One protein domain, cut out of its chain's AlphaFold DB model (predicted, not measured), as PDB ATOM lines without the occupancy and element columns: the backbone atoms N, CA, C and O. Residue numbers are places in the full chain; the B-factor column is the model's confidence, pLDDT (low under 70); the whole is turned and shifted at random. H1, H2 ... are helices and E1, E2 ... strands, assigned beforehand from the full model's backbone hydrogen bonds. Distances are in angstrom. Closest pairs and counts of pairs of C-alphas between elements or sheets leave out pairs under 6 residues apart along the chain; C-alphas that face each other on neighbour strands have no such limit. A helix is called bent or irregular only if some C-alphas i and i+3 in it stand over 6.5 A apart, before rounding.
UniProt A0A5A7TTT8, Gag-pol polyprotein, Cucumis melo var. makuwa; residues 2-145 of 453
ATOM      1  N   ILE A   2      17.869  -7.097 -55.124       47.34
ATOM      2  CA  ILE A   2      17.635  -7.267 -56.576       47.34
ATOM      3  C   ILE A   2      17.184  -8.689 -56.967       47.34
ATOM      4  O   ILE A   2      16.213  -8.857 -57.699       47.34
ATOM      5  N   PHE A   3      17.858  -9.724 -56.449       44.00
ATOM      6  CA  PHE A   3      17.519 -11.121 -56.749       44.00
ATOM      7  C   PHE A   3      16.146 -11.532 -56.185       44.00
ATOM      8  O   PHE A   3      15.414 -12.270 -56.826       44.00
ATOM      9  N   PHE A   4      15.766 -10.980 -55.030       47.97
ATOM     10  CA  PHE A   4      14.499 -11.260 -54.348       47.97
ATOM     11  C   PHE A   4      13.292 -10.659 -55.087       47.97
ATOM     12  O   PHE A   4      12.278 -11.328 -55.277       47.97
ATOM     13  N   ILE A   5      13.422  -9.424 -55.590       53.94
ATOM     14  CA  ILE A   5      12.382  -8.772 -56.405       53.94
ATOM     15  C   ILE A   5      12.183  -9.531 -57.727       53.94
ATOM     16  O   ILE A   5      11.047  -9.754 -58.142       53.94
ATOM     17  N   LYS A   6      13.278 -10.003 -58.348       54.47
ATOM     18  CA  LYS A   6      13.230 -10.847 -59.555       54.47
ATOM     19  C   LYS A   6      12.490 -12.169 -59.337       54.47
ATOM     20  O   LYS A   6      11.798 -12.615 -60.245       54.47
ATOM     21  N   THR A   7      12.643 -12.796 -58.169       50.44
ATOM     22  CA  THR A   7      12.014 -14.092 -57.859       50.44
ATOM     23  C   THR A   7      10.550 -13.990 -57.434       50.44
ATOM     24  O   THR A   7       9.837 -14.983 -57.521       50.44
ATOM     25  N   LEU A   8      10.099 -12.821 -56.970       55.56
ATOM     26  CA  LEU A   8       8.741 -12.634 -56.450       55.56
ATOM     27  C   LEU A   8       7.720 -12.271 -57.528       55.56
ATOM     28  O   LEU A   8       6.642 -12.858 -57.569       55.56
ATOM     29  N   ASP A   9       8.028 -11.289 -58.380       63.56
ATOM     30  CA  ASP A   9       7.093 -10.840 -59.412       63.56
ATOM     31  C   ASP A   9       7.837 -10.177 -60.581       63.56
ATOM     32  O   ASP A   9       8.419  -9.094 -60.466       63.56
ATOM     33  N   GLY A  10       7.773 -10.807 -61.758       66.38
ATOM     34  CA  GLY A  10       8.377 -10.278 -62.981       66.38
ATOM     35  C   GLY A  10       7.782  -8.937 -63.433       66.38
ATOM     36  O   GLY A  10       8.446  -8.192 -64.156       66.38
ATOM     37  N   LYS A  11       6.555  -8.590 -63.011       71.31
ATOM     38  CA  LYS A  11       5.953  -7.270 -63.275       71.31
ATOM     39  C   LYS A  11       6.560  -6.183 -62.386       71.31
ATOM     40  O   LYS A  11       6.858  -5.108 -62.895       71.31
ATOM     41  N   ALA A  12       6.814  -6.489 -61.114       67.75
ATOM     42  CA  ALA A  12       7.483  -5.582 -60.182       67.75
ATOM     43  C   ALA A  12       8.940  -5.318 -60.594       67.75
ATOM     44  O   ALA A  12       9.389  -4.175 -60.602       67.75
ATOM     45  N   TRP A  13       9.658  -6.358 -61.035       73.31
ATOM     46  CA  TRP A  13      11.019  -6.199 -61.556       73.31
ATOM     47  C   TRP A  13      11.076  -5.328 -62.820       73.31
ATOM     48  O   TRP A  13      11.959  -4.483 -62.946       73.31
ATOM     49  N   ARG A  14      10.124  -5.491 -63.751       72.56
ATOM     50  CA  ARG A  14      10.053  -4.641 -64.950       72.56
ATOM     51  C   ARG A  14       9.761  -3.179 -64.618       72.56
ATOM     52  O   ARG A  14      10.382  -2.323 -65.230       72.56
ATOM     53  N   ALA A  15       8.881  -2.906 -63.653       70.25
ATOM     54  CA  ALA A  15       8.618  -1.544 -63.185       70.25
ATOM     55  C   ALA A  15       9.871  -0.898 -62.564       70.25
ATOM     56  O   ALA A  15      10.149   0.266 -62.818       70.25
ATOM     57  N   LEU A  16      10.677  -1.672 -61.829       67.69
ATOM     58  CA  LEU A  16      11.935  -1.192 -61.248       67.69
ATOM     59  C   LEU A  16      13.001  -0.869 -62.312       67.69
ATOM     60  O   LEU A  16      13.701   0.128 -62.196       67.69
ATOM     61  N   VAL A  17      13.147  -1.719 -63.337       70.81
ATOM     62  CA  VAL A  17      14.173  -1.542 -64.386       70.81
ATOM     63  C   VAL A  17      13.783  -0.476 -65.406       70.81
ATOM     64  O   VAL A  17      14.648   0.254 -65.878       70.81
ATOM     65  N   ALA A  18      12.504  -0.411 -65.777       72.12
ATOM     66  CA  ALA A  18      12.016   0.538 -66.772       72.12
ATOM     67  C   ALA A  18      11.690   1.919 -66.178       72.12
ATOM     68  O   ALA A  18      11.538   2.869 -66.940       72.12
ATOM     69  N   GLY A  19      11.586   2.025 -64.849       63.59
ATOM     70  CA  GLY A  19      10.976   3.172 -64.185       63.59
ATOM     71  C   GLY A  19       9.448   3.138 -64.293       63.59
ATOM     72  O   GLY A  19       8.874   2.462 -65.154       63.59
ATOM     73  N   TYR A  20       8.770   3.849 -63.392       79.75
ATOM     74  CA  TYR A  20       7.323   4.033 -63.447       79.75
ATOM     75  C   TYR A  20       6.994   5.514 -63.613       79.75
ATOM     76  O   TYR A  20       7.203   6.302 -62.695       79.75
ATOM     77  N   ASP A  21       6.425   5.858 -64.767       74.88
ATOM     78  CA  ASP A  21       5.879   7.186 -65.021       74.88
ATOM     79  C   ASP A  21       4.355   7.164 -64.838       74.88
ATOM     80  O   ASP A  21       3.654   6.416 -65.541       74.88
ATOM     81  N   PRO A  22       3.801   7.969 -63.915       76.00
ATOM     82  CA  PRO A  22       2.366   8.011 -63.705       76.00
ATOM     83  C   PRO A  22       1.642   8.564 -64.948       76.00
ATOM     84  O   PRO A  22       2.140   9.474 -65.615       76.00
ATOM     85  N   PRO A  23       0.448   8.048 -65.301       79.62
ATOM     86  CA  PRO A  23      -0.291   8.539 -66.457       79.62
ATOM     87  C   PRO A  23      -0.720   9.999 -66.256       79.62
ATOM     88  O   PRO A  23      -1.568  10.277 -65.415       79.62
ATOM     89  N   MET A  24      -0.187  10.918 -67.063       80.25
ATOM     90  CA  MET A  24      -0.556  12.339 -67.030       80.25
ATOM     91  C   MET A  24      -1.455  12.719 -68.213       80.25
ATOM     92  O   MET A  24      -1.347  12.147 -69.302       80.25
ATOM     93  N   ILE A  25      -2.330  13.702 -68.005       83.06
ATOM     94  CA  ILE A  25      -3.120  14.388 -69.032       83.06
ATOM     95  C   ILE A  25      -2.908  15.895 -68.921       83.06
ATOM     96  O   ILE A  25      -2.648  16.421 -67.842       83.06
ATOM     97  N   ILE A  26      -3.022  16.602 -70.042       81.31
ATOM     98  CA  ILE A  26      -2.974  18.064 -70.048       81.31
ATOM     99  C   ILE A  26      -4.411  18.569 -69.997       81.31
ATOM    100  O   ILE A  26      -5.177  18.361 -70.936       81.31
ATOM    101  N   VAL A  27      -4.764  19.238 -68.903       74.00
ATOM    102  CA  VAL A  27      -6.040  19.942 -68.752       74.00
ATOM    103  C   VAL A  27      -5.712  21.420 -68.595       74.00
ATOM    104  O   VAL A  27      -4.985  21.799 -67.682       74.00
ATOM    105  N   ASN A  28      -6.207  22.260 -69.508       71.94
ATOM    106  CA  ASN A  28      -5.990  23.714 -69.497       71.94
ATOM    107  C   ASN A  28      -4.506  24.125 -69.386       71.94
ATOM    108  O   ASN A  28      -4.152  24.990 -68.588       71.94
ATOM    109  N   SER A  29      -3.631  23.483 -70.169       70.94
ATOM    110  CA  SER A  29      -2.172  23.710 -70.164       70.94
ATOM    111  C   SER A  29      -1.445  23.354 -68.858       70.94
ATOM    112  O   SER A  29      -0.276  23.700 -68.697       70.94
ATOM    113  N   VAL A  30      -2.092  22.614 -67.952       61.69
ATOM    114  CA  VAL A  30      -1.482  22.066 -66.734       61.69
ATOM    115  C   VAL A  30      -1.443  20.539 -66.833       61.69
ATOM    116  O   VAL A  30      -2.436  19.903 -67.186       61.69
ATOM    117  N   LEU A  31      -0.281  19.946 -66.538       71.19
ATOM    118  CA  LEU A  31      -0.107  18.496 -66.429       71.19
ATOM    119  C   LEU A  31      -0.752  18.009 -65.128       71.19
ATOM    120  O   LEU A  31      -0.272  18.313 -64.039       71.19
ATOM    121  N   VAL A  32      -1.832  17.242 -65.244       78.44
ATOM    122  CA  VAL A  32      -2.579  16.666 -64.121       78.44
ATOM    123  C   VAL A  32      -2.597  15.144 -64.259       78.44
ATOM    124  O   VAL A  32      -2.568  14.608 -65.366       78.44
ATOM    125  N   LEU A  33      -2.621  14.432 -63.134       76.00
ATOM    126  CA  LEU A  33      -2.764  12.977 -63.108       76.00
ATOM    127  C   LEU A  33      -4.058  12.552 -63.807       76.00
ATOM    128  O   LEU A  33      -5.135  13.090 -63.546       76.00
ATOM    129  N   LYS A  34      -3.948  11.568 -64.697       82.19
ATOM    130  CA  LYS A  34      -5.101  10.978 -65.367       82.19
ATOM    131  C   LYS A  34      -5.947  10.219 -64.337       82.19
ATOM    132  O   LYS A  34      -5.371   9.397 -63.621       82.19
ATOM    133  N   PRO A  35      -7.276  10.410 -64.294       81.00
ATOM    134  CA  PRO A  35      -8.158   9.617 -63.441       81.00
ATOM    135  C   PRO A  35      -7.999   8.114 -63.696       81.00
ATOM    136  O   PRO A  35      -7.902   7.694 -64.850       81.00
ATOM    137  N   GLU A  36      -7.997   7.309 -62.630       74.88
ATOM    138  CA  GLU A  36      -7.802   5.848 -62.692       74.88
ATOM    139  C   GLU A  36      -8.833   5.137 -63.577       74.88
ATOM    140  O   GLU A  36      -8.507   4.170 -64.257       74.88
ATOM    141  N   VAL A  37     -10.054   5.672 -63.641       77.00
ATOM    142  CA  VAL A  37     -11.152   5.155 -64.477       77.00
ATOM    143  C   VAL A  37     -10.801   5.177 -65.970       77.00
ATOM    144  O   VAL A  37     -11.275   4.340 -66.733       77.00
ATOM    145  N   ASP A  38      -9.922   6.092 -66.384       76.25
ATOM    146  CA  ASP A  38      -9.510   6.247 -67.778       76.25
ATOM    147  C   ASP A  38      -8.181   5.537 -68.082       76.25
ATOM    148  O   ASP A  38      -7.558   5.767 -69.132       76.25
ATOM    149  N   TRP A  39      -7.661   4.733 -67.151       79.88
ATOM    150  CA  TRP A  39      -6.407   4.023 -67.356       79.88
ATOM    151  C   TRP A  39      -6.592   2.867 -68.333       79.88
ATOM    152  O   TRP A  39      -7.602   2.174 -68.359       79.88
ATOM    153  N   THR A  40      -5.582   2.649 -69.174       84.56
ATOM    154  CA  THR A  40      -5.535   1.439 -69.993       84.56
ATOM    155  C   THR A  40      -5.039   0.275 -69.144       84.56
ATOM    156  O   THR A  40      -4.175   0.470 -68.286       84.56
ATOM    157  N   ASN A  41      -5.479  -0.950 -69.451       79.06
ATOM    158  CA  ASN A  41      -5.034  -2.162 -68.746       79.06
ATOM    159  C   ASN A  41      -3.500  -2.257 -68.633       79.06
ATOM    160  O   ASN A  41      -2.976  -2.711 -67.624       79.06
ATOM    161  N   ALA A  42      -2.747  -1.803 -69.640       77.62
ATOM    162  CA  ALA A  42      -1.283  -1.792 -69.588       77.62
ATOM    163  C   ALA A  42      -0.723  -0.826 -68.523       77.62
ATOM    164  O   ALA A  42       0.216  -1.177 -67.809       77.62
ATOM    165  N   LYS A  43      -1.310   0.371 -68.394       78.69
ATOM    166  CA  LYS A  43      -0.904   1.389 -67.411       78.69
ATOM    167  C   LYS A  43      -1.328   1.014 -65.994       78.69
ATOM    168  O   LYS A  43      -0.553   1.201 -65.060       78.69
ATOM    169  N   GLU A  44      -2.498   0.405 -65.848       80.31
ATOM    170  CA  GLU A  44      -2.957  -0.159 -64.579       80.31
ATOM    171  C   GLU A  44      -2.038  -1.298 -64.111       80.31
ATOM    172  O   GLU A  44      -1.556  -1.290 -62.982       80.31
ATOM    173  N   GLN A  45      -1.685  -2.233 -65.000       76.62
ATOM    174  CA  GLN A  45      -0.760  -3.321 -64.667       76.62
ATOM    175  C   GLN A  45       0.652  -2.821 -64.322       76.62
ATOM    176  O   GLN A  45       1.314  -3.422 -63.474       76.62
ATOM    177  N   ALA A  46       1.110  -1.729 -64.941       77.19
ATOM    178  CA  ALA A  46       2.364  -1.072 -64.577       77.19
ATOM    179  C   ALA A  46       2.287  -0.424 -63.183       77.19
ATOM    180  O   ALA A  46       3.206  -0.606 -62.388       77.19
ATOM    181  N   SER A  47       1.171   0.241 -62.856       79.06
ATOM    182  CA  SER A  47       0.917   0.809 -61.523       79.06
ATOM    183  C   SER A  47       0.883  -0.271 -60.439       79.06
ATOM    184  O   SER A  47       1.568  -0.165 -59.425       79.06
ATOM    185  N   VAL A  48       0.191  -1.387 -60.694       78.31
ATOM    186  CA  VAL A  48       0.162  -2.548 -59.788       78.31
ATOM    187  C   VAL A  48       1.558  -3.152 -59.611       78.31
ATOM    188  O   VAL A  48       1.934  -3.520 -58.498       78.31
ATOM    189  N   GLY A  49       2.345  -3.247 -60.687       76.12
ATOM    190  CA  GLY A  49       3.742  -3.682 -60.627       76.12
ATOM    191  C   GLY A  49       4.604  -2.760 -59.761       76.12
ATOM    192  O   GLY A  49       5.352  -3.253 -58.917       76.12
ATOM    193  N   ASN A  50       4.448  -1.443 -59.914       78.06
ATOM    194  CA  ASN A  50       5.149  -0.438 -59.117       78.06
ATOM    195  C   ASN A  50       4.750  -0.502 -57.633       78.06
ATOM    196  O   ASN A  50       5.611  -0.638 -56.767       78.06
ATOM    197  N   ALA A  51       3.450  -0.529 -57.334       72.50
ATOM    198  CA  ALA A  51       2.933  -0.645 -55.971       72.50
ATOM    199  C   ALA A  51       3.426  -1.926 -55.277       72.50
ATOM    200  O   ALA A  51       3.767  -1.917 -54.097       72.50
ATOM    201  N   ARG A  52       3.525  -3.038 -56.014       68.06
ATOM    202  CA  ARG A  52       4.107  -4.287 -55.502       68.06
ATOM    203  C   ARG A  52       5.611  -4.194 -55.297       68.06
ATOM    204  O   ARG A  52       6.086  -4.706 -54.290       68.06
ATOM    205  N   ALA A  53       6.350  -3.550 -56.199       67.88
ATOM    206  CA  ALA A  53       7.780  -3.309 -56.020       67.88
ATOM    207  C   ALA A  53       8.035  -2.484 -54.752       67.88
ATOM    208  O   ALA A  53       8.830  -2.894 -53.911       67.88
ATOM    209  N   LEU A  54       7.279  -1.401 -54.556       66.31
ATOM    210  CA  LEU A  54       7.329  -0.555 -53.363       66.31
ATOM    211  C   LEU A  54       6.931  -1.318 -52.098       66.31
ATOM    212  O   LEU A  54       7.602  -1.210 -51.077       66.31
ATOM    213  N   ASN A  55       5.899  -2.161 -52.170       64.69
ATOM    214  CA  ASN A  55       5.487  -3.013 -51.058       64.69
ATOM    215  C   ASN A  55       6.574  -4.043 -50.697       64.69
ATOM    216  O   ASN A  55       6.871  -4.246 -49.526       64.69
ATOM    217  N   VAL A  56       7.215  -4.667 -51.689       62.56
ATOM    218  CA  VAL A  56       8.316  -5.623 -51.488       62.56
ATOM    219  C   VAL A  56       9.580  -4.929 -50.988       62.56
ATOM    220  O   VAL A  56      10.281  -5.491 -50.157       62.56
ATOM    221  N   ILE A  57       9.871  -3.709 -51.429       61.09
ATOM    222  CA  ILE A  57      10.958  -2.908 -50.862       61.09
ATOM    223  C   ILE A  57      10.603  -2.551 -49.414       61.09
ATOM    224  O   ILE A  57      11.370  -2.815 -48.506       61.09
ATOM    225  N   PHE A  58       9.405  -2.052 -49.128       55.38
ATOM    226  CA  PHE A  58       9.095  -1.546 -47.792       55.38
ATOM    227  C   PHE A  58       8.815  -2.634 -46.737       55.38
ATOM    228  O   PHE A  58       9.157  -2.435 -45.565       55.38
ATOM    229  N   ASN A  59       8.217  -3.762 -47.139       54.44
ATOM    230  CA  ASN A  59       7.911  -4.914 -46.279       54.44
ATOM    231  C   ASN A  59       8.916  -6.069 -46.416       54.44
ATOM    232  O   ASN A  59       8.980  -6.914 -45.528       54.44
ATOM    233  N   GLY A  60       9.694  -6.123 -47.502       46.78
ATOM    234  CA  GLY A  60      10.799  -7.072 -47.702       46.78
ATOM    235  C   GLY A  60      12.181  -6.499 -47.369       46.78
ATOM    236  O   GLY A  60      13.161  -7.245 -47.377       46.78
ATOM    237  N   VAL A  61      12.287  -5.210 -47.025       49.97
ATOM    238  CA  VAL A  61      13.403  -4.705 -46.217       49.97
ATOM    239  C   VAL A  61      13.233  -5.303 -44.822       49.97
ATOM    240  O   VAL A  61      12.456  -4.821 -43.999       49.97
ATOM    241  N   ASP A  62      13.923  -6.423 -44.626       45.97
ATOM    242  CA  ASP A  62      14.095  -7.131 -43.363       45.97
ATOM    243  C   ASP A  62      14.269  -6.124 -42.206       45.97
ATOM    244  O   ASP A  62      14.988  -5.130 -42.344       45.97
ATOM    245  N   LEU A  63      13.639  -6.384 -41.051       45.91
ATOM    246  CA  LEU A  63      13.885  -5.639 -39.806       45.91
ATOM    247  C   LEU A  63      15.391  -5.519 -39.514       45.91
ATOM    248  O   LEU A  63      15.821  -4.545 -38.901       45.91
ATOM    249  N   ASN A  64      16.194  -6.467 -40.004       49.81
ATOM    250  CA  ASN A  64      17.648  -6.463 -39.905       49.81
ATOM    251  C   ASN A  64      18.354  -5.372 -40.734       49.81
ATOM    252  O   ASN A  64      19.468  -5.004 -40.383       49.81
ATOM    253  N   VAL A  65      17.744  -4.823 -41.791       55.12
ATOM    254  CA  VAL A  65      18.353  -3.731 -42.575       55.12
ATOM    255  C   VAL A  65      18.230  -2.401 -41.846       55.12
ATOM    256  O   VAL A  65      19.132  -1.593 -41.950       55.12
ATOM    257  N   PHE A  66      17.177  -2.153 -41.068       57.50
ATOM    258  CA  PHE A  66      17.140  -0.965 -40.202       57.50
ATOM    259  C   PHE A  66      17.767  -1.214 -38.831       57.50
ATOM    260  O   PHE A  66      17.980  -0.257 -38.095       57.50
ATOM    261  N   LYS A  67      18.086  -2.466 -38.485       68.06
ATOM    262  CA  LYS A  67      18.744  -2.816 -37.227       68.06
ATOM    263  C   LYS A  67      20.135  -2.198 -37.174       68.06
ATOM    264  O   LYS A  67      20.965  -2.433 -38.052       68.06
ATOM    265  N   MET A  68      20.362  -1.408 -36.138       76.31
ATOM    266  CA  MET A  68      21.687  -0.916 -35.794       76.31
ATOM    267  C   MET A  68      22.434  -2.042 -35.070       76.31
ATOM    268  O   MET A  68      21.873  -2.692 -34.179       76.31
ATOM    269  N   THR A  69      23.667  -2.335 -35.482       74.31
ATOM    270  CA  THR A  69      24.487  -3.356 -34.807       74.31
ATOM    271  C   THR A  69      25.052  -2.807 -33.491       74.31
ATOM    272  O   THR A  69      25.039  -1.599 -33.254       74.31
ATOM    273  N   GLU A  70      25.509  -3.678 -32.585       71.06
ATOM    274  CA  GLU A  70      26.045  -3.221 -31.288       71.06
ATOM    275  C   GLU A  70      27.312  -2.360 -31.451       71.06
ATOM    276  O   GLU A  70      27.490  -1.407 -30.684       71.06
ATOM    277  N   ASP A  71      28.091  -2.641 -32.503       71.75
ATOM    278  CA  ASP A  71      29.366  -1.999 -32.846       71.75
ATOM    279  C   ASP A  71      29.241  -0.827 -33.851       71.75
ATOM    280  O   ASP A  71      30.229  -0.146 -34.120       71.75
ATOM    281  N   GLU A  72      28.058  -0.577 -34.429       78.00
ATOM    282  CA  GLU A  72      27.822   0.552 -35.349       78.00
ATOM    283  C   GLU A  72      27.683   1.862 -34.555       78.00
ATOM    284  O   GLU A  72      27.022   1.912 -33.510       78.00
ATOM    285  N   SER A  73      28.304   2.940 -35.047       79.56
ATOM    286  CA  SER A  73      28.129   4.272 -34.465       79.56
ATOM    287  C   SER A  73      26.768   4.852 -34.854       79.56
ATOM    288  O   SER A  73      26.254   4.603 -35.947       79.56
ATOM    289  N   LEU A  74      26.169   5.669 -33.984       80.75
ATOM    290  CA  LEU A  74      24.873   6.284 -34.280       80.75
ATOM    291  C   LEU A  74      24.933   7.220 -35.506       80.75
ATOM    292  O   LEU A  74      23.937   7.393 -36.209       80.75
ATOM    293  N   SER A  75      26.110   7.786 -35.792       75.75
ATOM    294  CA  SER A  75      26.365   8.616 -36.973       75.75
ATOM    295  C   SER A  75      26.348   7.804 -38.272       75.75
ATOM    296  O   SER A  75      25.710   8.215 -39.243       75.75
ATOM    297  N   ASP A  76      27.015   6.646 -38.294       78.56
ATOM    298  CA  ASP A  76      27.031   5.758 -39.467       78.56
ATOM    299  C   ASP A  76      25.635   5.196 -39.742       78.56
ATOM    300  O   ASP A  76      25.173   5.165 -40.886       78.56
ATOM    301  N   TYR A  77      24.919   4.865 -38.668       82.50
ATOM    302  CA  TYR A  77      23.536   4.432 -38.739       82.50
ATOM    303  C   TYR A  77      22.609   5.513 -39.325       82.50
ATOM    304  O   TYR A  77      21.817   5.229 -40.227       82.50
ATOM    305  N   ASN A  78      22.739   6.770 -38.881       81.25
ATOM    306  CA  ASN A  78      21.971   7.899 -39.420       81.25
ATOM    307  C   ASN A  78      22.199   8.081 -40.928       81.25
ATOM    308  O   ASN A  78      21.247   8.203 -41.702       81.25
ATOM    309  N   LYS A  79      23.463   8.027 -41.369       78.44
ATOM    310  CA  LYS A  79      23.820   8.147 -42.788       78.44
ATOM    311  C   LYS A  79      23.130   7.077 -43.639       78.44
ATOM    312  O   LYS A  79      22.547   7.393 -44.672       78.44
ATOM    313  N   ARG A  80      23.122   5.833 -43.162       82.31
ATOM    314  CA  ARG A  80      22.492   4.692 -43.837       82.31
ATOM    315  C   ARG A  80      20.971   4.828 -43.934       82.31
ATOM    316  O   ARG A  80      20.387   4.529 -44.972       82.31
ATOM    317  N   VAL A  81      20.319   5.312 -42.876       80.94
ATOM    318  CA  VAL A  81      18.869   5.580 -42.876       80.94
ATOM    319  C   VAL A  81      18.510   6.686 -43.872       80.94
ATOM    320  O   VAL A  81      17.525   6.552 -44.601       80.94
ATOM    321  N   LEU A  82      19.319   7.747 -43.944       78.50
ATOM    322  CA  LEU A  82      19.139   8.841 -44.901       78.50
ATOM    323  C   LEU A  82      19.349   8.390 -46.351       78.50
ATOM    324  O   LEU A  82      18.576   8.785 -47.219       78.50
ATOM    325  N   GLU A  83      20.348   7.547 -46.621       73.62
ATOM    326  CA  GLU A  83      20.565   6.959 -47.951       73.62
ATOM    327  C   GLU A  83      19.328   6.176 -48.416       73.62
ATOM    328  O   GLU A  83      18.818   6.436 -49.502       73.62
ATOM    329  N   ILE A  84      18.755   5.327 -47.556       71.88
ATOM    330  CA  ILE A  84      17.536   4.564 -47.874       71.88
ATOM    331  C   ILE A  84      16.327   5.488 -48.100       71.88
ATOM    332  O   ILE A  84      15.523   5.264 -49.010       71.88
ATOM    333  N   ALA A  85      16.173   6.531 -47.280       71.12
ATOM    334  CA  ALA A  85      15.087   7.499 -47.431       71.12
ATOM    335  C   ALA A  85      15.191   8.272 -48.760       71.12
ATOM    336  O   ALA A  85      14.185   8.463 -49.448       71.12
ATOM    337  N   ASN A  86      16.409   8.658 -49.145       70.50
ATOM    338  CA  ASN A  86      16.690   9.356 -50.398       70.50
ATOM    339  C   ASN A  86      16.515   8.443 -51.617       70.50
ATOM    340  O   ASN A  86      15.937   8.870 -52.613       70.50
ATOM    341  N   GLU A  87      16.936   7.179 -51.545       61.69
ATOM    342  CA  GLU A  87      16.698   6.198 -52.612       61.69
ATOM    343  C   GLU A  87      15.201   5.982 -52.867       61.69
ATOM    344  O   GLU A  87      14.775   5.905 -54.018       61.69
ATOM    345  N   SER A  88      14.379   5.959 -51.812       58.19
ATOM    346  CA  SER A  88      12.924   5.873 -51.976       58.19
ATOM    347  C   SER A  88      12.332   7.109 -52.649       58.19
ATOM    348  O   SER A  88      11.402   6.981 -53.441       58.19
ATOM    349  N   LEU A  89      12.867   8.299 -52.363       60.72
ATOM    350  CA  LEU A  89      12.429   9.538 -53.006       60.72
ATOM    351  C   LEU A  89      12.701   9.514 -54.520       60.72
ATOM    352  O   LEU A  89      11.870   9.977 -55.299       60.72
ATOM    353  N   MET A  90      13.825   8.923 -54.939       51.16
ATOM    354  CA  MET A  90      14.197   8.779 -56.354       51.16
ATOM    355  C   MET A  90      13.271   7.824 -57.130       51.16
ATOM    356  O   MET A  90      13.245   7.871 -58.357       51.16
ATOM    357  N   LEU A  91      12.487   6.991 -56.435       52.31
ATOM    358  CA  LEU A  91      11.496   6.075 -57.015       52.31
ATOM    359  C   LEU A  91      10.087   6.691 -57.138       52.31
ATOM    360  O   LEU A  91       9.134   5.988 -57.469       52.31
ATOM    361  N   GLY A  92       9.945   7.999 -56.895       49.88
ATOM    362  CA  GLY A  92       8.715   8.753 -57.164       49.88
ATOM    363  C   GLY A  92       7.691   8.781 -56.026       49.88
ATOM    364  O   GLY A  92       6.662   9.439 -56.166       49.88
ATOM    365  N   GLU A  93       7.964   8.142 -54.885       56.50
ATOM    366  CA  GLU A  93       7.115   8.225 -53.692       56.50
ATOM    367  C   GLU A  93       7.940   8.628 -52.459       56.50
ATOM    368  O   GLU A  93       8.861   7.928 -52.032       56.50
ATOM    369  N   LYS A  94       7.600   9.777 -51.859       66.62
ATOM    370  CA  LYS A  94       8.234  10.244 -50.622       66.62
ATOM    371  C   LYS A  94       7.695   9.443 -49.436       66.62
ATOM    372  O   LYS A  94       6.515   9.549 -49.101       66.62
ATOM    373  N   ILE A  95       8.566   8.704 -48.750       68.00
ATOM    374  CA  ILE A  95       8.199   8.054 -47.488       68.00
ATOM    375  C   ILE A  95       7.933   9.142 -46.435       68.00
ATOM    376  O   ILE A  95       8.774  10.020 -46.249       68.00
ATOM    377  N   PRO A  96       6.798   9.088 -45.717       75.81
ATOM    378  CA  PRO A  96       6.546   9.981 -44.594       75.81
ATOM    379  C   PRO A  96       7.578   9.796 -43.476       75.81
ATOM    380  O   PRO A  96       7.809   8.665 -43.036       75.81
ATOM    381  N   ASP A  97       8.117  10.900 -42.959       75.12
ATOM    382  CA  ASP A  97       9.120  10.904 -41.883       75.12
ATOM    383  C   ASP A  97       8.652  10.101 -40.659       75.12
ATOM    384  O   ASP A  97       9.424   9.333 -40.092       75.12
ATOM    385  N   SER A  98       7.357  10.154 -40.331       75.69
ATOM    386  CA  SER A  98       6.746   9.386 -39.236       75.69
ATOM    387  C   SER A  98       6.926   7.868 -39.369       75.69
ATOM    388  O   SER A  98       7.145   7.167 -38.377       75.69
ATOM    389  N   LYS A  99       6.893   7.333 -40.597       73.75
ATOM    390  CA  LYS A  99       7.144   5.905 -40.850       73.75
ATOM    391  C   LYS A  99       8.620   5.555 -40.682       73.75
ATOM    392  O   LYS A  99       8.926   4.454 -40.225       73.75
ATOM    393  N   ILE A 100       9.521   6.465 -41.048       76.44
ATOM    394  CA  ILE A 100      10.969   6.275 -40.905       76.44
ATOM    395  C   ILE A 100      11.345   6.331 -39.421       76.44
ATOM    396  O   ILE A 100      11.979   5.407 -38.921       76.44
ATOM    397  N   VAL A 101      10.861   7.340 -38.696       80.31
ATOM    398  CA  VAL A 101      11.041   7.519 -37.247       80.31
ATOM    399  C   VAL A 101      10.582   6.283 -36.475       80.31
ATOM    400  O   VAL A 101      11.332   5.747 -35.660       80.31
ATOM    401  N   GLN A 102       9.388   5.763 -36.771       76.25
ATOM    402  CA  GLN A 102       8.883   4.566 -36.098       76.25
ATOM    403  C   GLN A 102       9.730   3.319 -36.402       76.25
ATOM    404  O   GLN A 102       9.872   2.444 -35.545       76.25
ATOM    405  N   LYS A 103      10.290   3.216 -37.615       76.06
ATOM    406  CA  LYS A 103      11.213   2.129 -37.963       76.06
ATOM    407  C   LYS A 103      12.528   2.253 -37.193       76.06
ATOM    408  O   LYS A 103      12.936   1.257 -36.612       76.06
ATOM    409  N   VAL A 104      13.106   3.454 -37.120       81.56
ATOM    410  CA  VAL A 104      14.344   3.747 -36.377       81.56
ATOM    411  C   VAL A 104      14.202   3.418 -34.889       81.56
ATOM    412  O   VAL A 104      15.031   2.701 -34.338       81.56
ATOM    413  N   LEU A 105      13.127   3.867 -34.233       80.38
ATOM    414  CA  LEU A 105      12.908   3.615 -32.800       80.38
ATOM    415  C   LEU A 105      12.826   2.116 -32.463       80.38
ATOM    416  O   LEU A 105      13.315   1.689 -31.423       80.38
ATOM    417  N   ARG A 106      12.262   1.300 -33.363       79.62
ATOM    418  CA  ARG A 106      12.146  -0.161 -33.187       79.62
ATOM    419  C   ARG A 106      13.439  -0.926 -33.459       79.62
ATOM    420  O   ARG A 106      13.510  -2.114 -33.149       79.62
ATOM    421  N   SER A 107      14.419  -0.290 -34.091       80.56
ATOM    422  CA  SER A 107      15.624  -0.947 -34.590       80.56
ATOM    423  C   SER A 107      16.901  -0.571 -33.837       80.56
ATOM    424  O   SER A 107      17.968  -1.107 -34.150       80.56
ATOM    425  N   LEU A 108      16.793   0.314 -32.841       82.38
ATOM    426  CA  LEU A 108      17.883   0.666 -31.935       82.38
ATOM    427  C   LEU A 108      18.210  -0.489 -30.959       82.38
ATOM    428  O   LEU A 108      17.313  -1.235 -30.559       82.38
ATOM    429  N   PRO A 109      19.482  -0.656 -30.540       81.25
ATOM    430  CA  PRO A 109      19.865  -1.640 -29.531       81.25
ATOM    431  C   PRO A 109      19.364  -1.262 -28.132       81.25
ATOM    432  O   PRO A 109      19.136  -0.087 -27.840       81.25
ATOM    433  N   ARG A 110      19.346  -2.243 -27.217       78.31
ATOM    434  CA  ARG A 110      18.862  -2.084 -25.827       78.31
ATOM    435  C   ARG A 110      19.494  -0.925 -25.047       78.31
ATOM    436  O   ARG A 110      18.894  -0.407 -24.111       78.31
ATOM    437  N   LYS A 111      20.697  -0.485 -25.441       80.00
ATOM    438  CA  LYS A 111      21.383   0.681 -24.857       80.00
ATOM    439  C   LYS A 111      20.572   1.983 -24.967       80.00
ATOM    440  O   LYS A 111      20.796   2.897 -24.180       80.00
ATOM    441  N   PHE A 112      19.607   2.050 -25.887       82.69
ATOM    442  CA  PHE A 112      18.732   3.205 -26.081       82.69
ATOM    443  C   PHE A 112      17.307   3.017 -25.544       82.69
ATOM    444  O   PHE A 112      16.548   3.978 -25.612       82.69
ATOM    445  N   ASP A 113      16.938   1.865 -24.965       78.69
ATOM    446  CA  ASP A 113      15.551   1.570 -24.544       78.69
ATOM    447  C   ASP A 113      14.974   2.671 -23.637       78.69
ATOM    448  O   ASP A 113      13.885   3.181 -23.878       78.69
ATOM    449  N   LEU A 114      15.758   3.121 -22.648       79.38
ATOM    450  CA  LEU A 114      15.368   4.204 -21.734       79.38
ATOM    451  C   LEU A 114      15.093   5.529 -22.463       79.38
ATOM    452  O   LEU A 114      14.208   6.287 -22.073       79.38
ATOM    453  N   LYS A 115      15.864   5.823 -23.513       80.00
ATOM    454  CA  LYS A 115      15.712   7.040 -24.314       80.00
ATOM    455  C   LYS A 115      14.547   6.911 -25.296       80.00
ATOM    456  O   LYS A 115      13.833   7.890 -25.480       80.00
ATOM    457  N   VAL A 116      14.334   5.728 -25.872       83.56
ATOM    458  CA  VAL A 116      13.203   5.416 -26.760       83.56
ATOM    459  C   VAL A 116      11.884   5.579 -26.011       83.56
ATOM    460  O   VAL A 116      11.050   6.356 -26.461       83.56
ATOM    461  N   THR A 117      11.732   4.972 -24.828       79.00
ATOM    462  CA  THR A 117      10.517   5.128 -24.008       79.00
ATOM    463  C   THR A 117      10.247   6.595 -23.668       79.00
ATOM    464  O   THR A 117       9.129   7.066 -23.834       79.00
ATOM    465  N   ALA A 118      11.277   7.358 -23.287       80.19
ATOM    466  CA  ALA A 118      11.120   8.783 -22.997       80.19
ATOM    467  C   ALA A 118      10.699   9.613 -24.227       80.19
ATOM    468  O   ALA A 118       9.989  10.605 -24.082       80.19
ATOM    469  N   ILE A 119      11.137   9.240 -25.434       80.62
ATOM    470  CA  ILE A 119      10.731   9.911 -26.679       80.62
ATOM    471  C   ILE A 119       9.282   9.559 -27.027       80.62
ATOM    472  O   ILE A 119       8.522  10.463 -27.358       80.62
ATOM    473  N   GLU A 120       8.899   8.285 -26.910       80.50
ATOM    474  CA  GLU A 120       7.530   7.817 -27.171       80.50
ATOM    475  C   GLU A 120       6.506   8.413 -26.192       80.50
ATOM    476  O   GLU A 120       5.361   8.644 -26.572       80.50
ATOM    477  N   GLU A 121       6.908   8.693 -24.947       79.56
ATOM    478  CA  GLU A 121       6.048   9.333 -23.943       79.56
ATOM    479  C   GLU A 121       5.962  10.859 -24.100       79.56
ATOM    480  O   GLU A 121       4.921  11.448 -23.812       79.56
ATOM    481  N   ALA A 122       7.049  11.513 -24.527       75.19
ATOM    482  CA  ALA A 122       7.129  12.974 -24.560       75.19
ATOM    483  C   ALA A 122       6.736  13.602 -25.907       75.19
ATOM    484  O   ALA A 122       6.389  14.782 -25.931       75.19
ATOM    485  N   HIS A 123       6.820  12.861 -27.018       77.06
ATOM    486  CA  HIS A 123       6.588  13.391 -28.366       77.06
ATOM    487  C   HIS A 123       5.582  12.537 -29.139       77.06
ATOM    488  O   HIS A 123       5.605  11.309 -29.087       77.06
ATOM    489  N   ASP A 124       4.735  13.190 -29.936       78.81
ATOM    490  CA  ASP A 124       3.872  12.491 -30.885       78.81
ATOM    491  C   ASP A 124       4.695  12.010 -32.094       78.81
ATOM    492  O   ASP A 124       5.119  12.797 -32.948       78.81
ATOM    493  N   ILE A 125       4.879  10.689 -32.177       76.44
ATOM    494  CA  ILE A 125       5.629   9.973 -33.223       76.44
ATOM    495  C   ILE A 125       5.124  10.317 -34.636       76.44
ATOM    496  O   ILE A 125       5.884  10.241 -35.601       76.44
ATOM    497  N   THR A 126       3.851  10.700 -34.786       71.94
ATOM    498  CA  THR A 126       3.277  11.051 -36.094       71.94
ATOM    499  C   THR A 126       3.754  12.404 -36.625       71.94
ATOM    500  O   THR A 126       3.690  12.635 -37.833       71.94
ATOM    501  N   THR A 127       4.280  13.260 -35.746       78.75
ATOM    502  CA  THR A 127       4.723  14.631 -36.056       78.75
ATOM    503  C   THR A 127       6.237  14.825 -35.961       78.75
ATOM    504  O   THR A 127       6.759  15.817 -36.471       78.75
ATOM    505  N   LEU A 128       6.944  13.876 -35.339       81.19
ATOM    506  CA  LEU A 128       8.382  13.951 -35.101       81.19
ATOM    507  C   LEU A 128       9.175  13.853 -36.415       81.19
ATOM    508  O   LEU A 128       8.957  12.944 -37.220       81.19
ATOM    509  N   LYS A 129      10.127  14.772 -36.611       83.62
ATOM    510  CA  LYS A 129      11.042  14.762 -37.763       83.62
ATOM    511  C   LYS A 129      12.251  13.864 -37.514       83.62
ATOM    512  O   LYS A 129      12.703  13.698 -36.379       83.62
ATOM    513  N   LEU A 130      12.808  13.318 -38.592       80.44
ATOM    514  CA  LEU A 130      13.944  12.395 -38.531       80.44
ATOM    515  C   LEU A 130      15.199  13.051 -37.926       80.44
ATOM    516  O   LEU A 130      15.889  12.464 -37.097       80.44
ATOM    517  N   ASP A 131      15.460  14.293 -38.306       77.50
ATOM    518  CA  ASP A 131      16.593  15.114 -37.875       77.50
ATOM    519  C   ASP A 131      16.517  15.458 -36.376       77.50
ATOM    520  O   ASP A 131      17.525  15.414 -35.670       77.50
ATOM    521  N   GLU A 132      15.310  15.713 -35.864       82.12
ATOM    522  CA  GLU A 132      15.060  15.946 -34.437       82.12
ATOM    523  C   GLU A 132      15.283  14.673 -33.608       82.12
ATOM    524  O   GLU A 132      15.928  14.708 -32.553       82.12
ATOM    525  N   LEU A 133      14.830  13.523 -34.126       85.00
ATOM    526  CA  LEU A 133      15.075  12.216 -33.518       85.00
ATOM    527  C   LEU A 133      16.579  11.932 -33.396       85.00
ATOM    528  O   LEU A 133      17.064  11.633 -32.300       85.00
ATOM    529  N   PHE A 134      17.331  12.043 -34.494       82.62
ATOM    530  CA  PHE A 134      18.769  11.774 -34.474       82.62
ATOM    531  C   PHE A 134      19.547  12.788 -33.628       82.62
ATOM    532  O   PHE A 134      20.469  12.386 -32.920       82.62
ATOM    533  N   GLY A 135      19.141  14.062 -33.595       79.94
ATOM    534  CA  GLY A 135      19.721  15.057 -32.684       79.94
ATOM    535  C   GLY A 135      19.550  14.681 -31.205       79.94
ATOM    536  O   GLY A 135      20.496  14.761 -30.413       79.94
ATOM    537  N   SER A 136      18.364  14.189 -30.833       82.25
ATOM    538  CA  SER A 136      18.060  13.727 -29.472       82.25
ATOM    539  C   SER A 136      18.849  12.468 -29.083       82.25
ATOM    540  O   SER A 136      19.323  12.357 -27.946       82.25
ATOM    541  N   LEU A 137      19.020  11.531 -30.022       83.19
ATOM    542  CA  LEU A 137      19.784  10.296 -29.815       83.19
ATOM    543  C   LEU A 137      21.298  10.561 -29.714       83.19
ATOM    544  O   LEU A 137      21.938  10.035 -28.803       83.19
ATOM    545  N   LEU A 138      21.860  11.426 -30.567       79.06
ATOM    546  CA  LEU A 138      23.281  11.810 -30.531       79.06
ATOM    547  C   LEU A 138      23.637  12.532 -29.227       79.06
ATOM    548  O   LEU A 138      24.647  12.233 -28.592       79.06
ATOM    549  N   THR A 139      22.760  13.429 -28.767       79.62
ATOM    550  CA  THR A 139      22.934  14.115 -27.477       79.62
ATOM    551  C   THR A 139      22.952  13.118 -26.314       79.62
ATOM    552  O   THR A 139      23.742  13.254 -25.378       79.62
ATOM    553  N   PHE A 140      22.106  12.086 -26.365       79.19
ATOM    554  CA  PHE A 140      22.078  11.034 -25.351       79.19
ATOM    555  C   PHE A 140      23.362  10.188 -25.352       79.19
ATOM    556  O   PHE A 140      23.901   9.905 -24.280       79.19
ATOM    557  N   GLU A 141      23.891   9.831 -26.524       78.75
ATOM    558  CA  GLU A 141      25.153   9.089 -26.651       78.75
ATOM    559  C   GLU A 141      26.343   9.885 -26.082       78.75
ATOM    560  O   GLU A 141      27.116   9.360 -25.273       78.75
ATOM    561  N   MET A 142      26.434  11.183 -26.394       71.38
ATOM    562  CA  MET A 142      27.463  12.078 -25.845       71.38
ATOM    563  C   MET A 142      27.393  12.196 -24.314       71.38
ATOM    564  O   MET A 142      28.414  12.151 -23.631       71.38
ATOM    565  N   VAL A 143      26.191  12.321 -23.740       71.50
ATOM    566  CA  VAL A 143      26.020  12.433 -22.278       71.50
ATOM    567  C   VAL A 143      26.343  11.116 -21.566       71.50
ATOM    568  O   VAL A 143      26.864  11.123 -20.447       71.50
ATOM    569  N   THR A 144      26.033   9.981 -22.189       69.81
ATOM    570  CA  THR A 144      26.258   8.655 -21.597       69.81
ATOM    571  C   THR A 144      27.748   8.307 -21.576       69.81
ATOM    572  O   THR A 144      28.267   7.910 -20.531       69.81
ATOM    573  N   THR A 145      28.465   8.585 -22.667       63.28
ATOM    574  CA  THR A 145      29.924   8.401 -22.768       63.28
ATOM    575  C   THR A 145      30.711   9.335 -21.830       63.28
ATOM    576  O   THR A 145      31.671   8.907 -21.185       63.28
TER     577      THR A 145
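AT A GLANCE: This is residues 2 to 145 of the 453 residues of the protein "Gag-pol polyprotein" of Cucumis melo var. makuwa (UniProt A0A5A7TTT8). The model is a long, loosely joined row of two helical groups: at one end H2 crosses the long helix H3, with H1 at a corner beyond H2, and at the other end H5, H6 and H8 make a loose three-helix bundle with H7 near H6 and H8. A small hairpin of E1 and E2 lies far out at the H3 end, and the short H4 leads from H3 to the bundle, where it touches H6. The printed part has 144 residues with eight named helices and two named strands, in the order H1 H2 E1 E2 H3 H4 H5 H6 H7 H8; the sheet, of order E1 - E2, is antiparallel, and the class is mostly helix. The whole is loose, with a radius of gyration of the C-alphas of 19.2 A, and only just flat, with spans of 59 by 39 by 21 A.

HOW THE PARTS SIT: H1, residues 2 to 8, and H2, residues 10 to 18, touch only at the corner by their tight link, the closest C-alphas being those of Lys 6 and Trp 13, 5.5 A apart. They run opposite ways at a shallow tilt of 34 degrees, only just short of steep. E1, residues 24 to 27, and E2, residues 30 to 33, form an antiparallel hairpin, their directions at 137 degrees; N 25 and O 32 are 2.8 A apart and N 27 and O 30 are 3.0 A apart, both within hydrogen-bond range. H3, residues 41 to 60, touches H2 with residues 45 to 53 alone, about perpendicular at 86 degrees, and the closest C-alphas are those of Ala 12 and Gly 49, 4.2 A apart. H1 and H3 are close but not clearly touching, with the C-alphas of Ile 5 and Val 56 7.1 A apart. H4, residues 63 to 66, is apart from H3. H5, residues 74 to 90, H6, residues 97 to 107, and H8, residues 130 to 145, form the bundle, a group of helices side by side; H3 is apart from each of them. H5 touches H8 with residues 74 to 78 alone, opposite ways at a shallow tilt of 11 degrees, and the closest C-alphas are those of Leu 74 and Leu 138, 6.9 A apart. H8 touches H6 with residues 130 to 133 alone, the same way at a shallow tilt of 31 degrees, with the closest C-alphas, those of Val 101 and Leu 130, 5.8 A apart. H5 and H6 are close but not clearly touching, with the C-alphas of Ala 85 and Ile 100 7.8 A apart. H4 touches H6, the closest C-alphas being those of Phe 66 and Ser 107, 5.8 A apart. H7, residues 110 to 122, touches no helix but is near H6 and H8; the C-alphas of Leu 105 and Val 116 are 6.3 A apart. Every O i to N i+4 pair is within hydrogen-bond range in H1, H2, H3, H5, H6 and H8, against 7 of 9 in H7, while H4 is too short for such a pair.

IN THESE COORDINATES: H1 begins at C-alpha 2, at (17.635, -7.267, -56.576). H1 measures 10.4 A, H2 12.0 A, E1 9.5 A and E2 9.9 A from first to last C-alpha. H3, the longest helix, spans 26.8 A from C-alpha 41 at (-5.034, -2.162, -68.746). H4 measures 5.7 A, H5 24.6 A and H6 15.4 A. H7, 19.1 A long, is irregular, with C-alphas 111 and 114 7.6 A apart. H8, 22.8 A long, ends at C-alpha 145, at (29.924, 8.401, -22.768).

THE WHOLE: The two C-alphas farthest apart, those of Asn 28 and Thr 145, are 60.9 A apart. The printed part has no cut, and no link is long. Mean pLDDT of the printed part is 72.3; 40 residues are under 70, among them residues 2 to 10, 52 to 67 and 87 to 95.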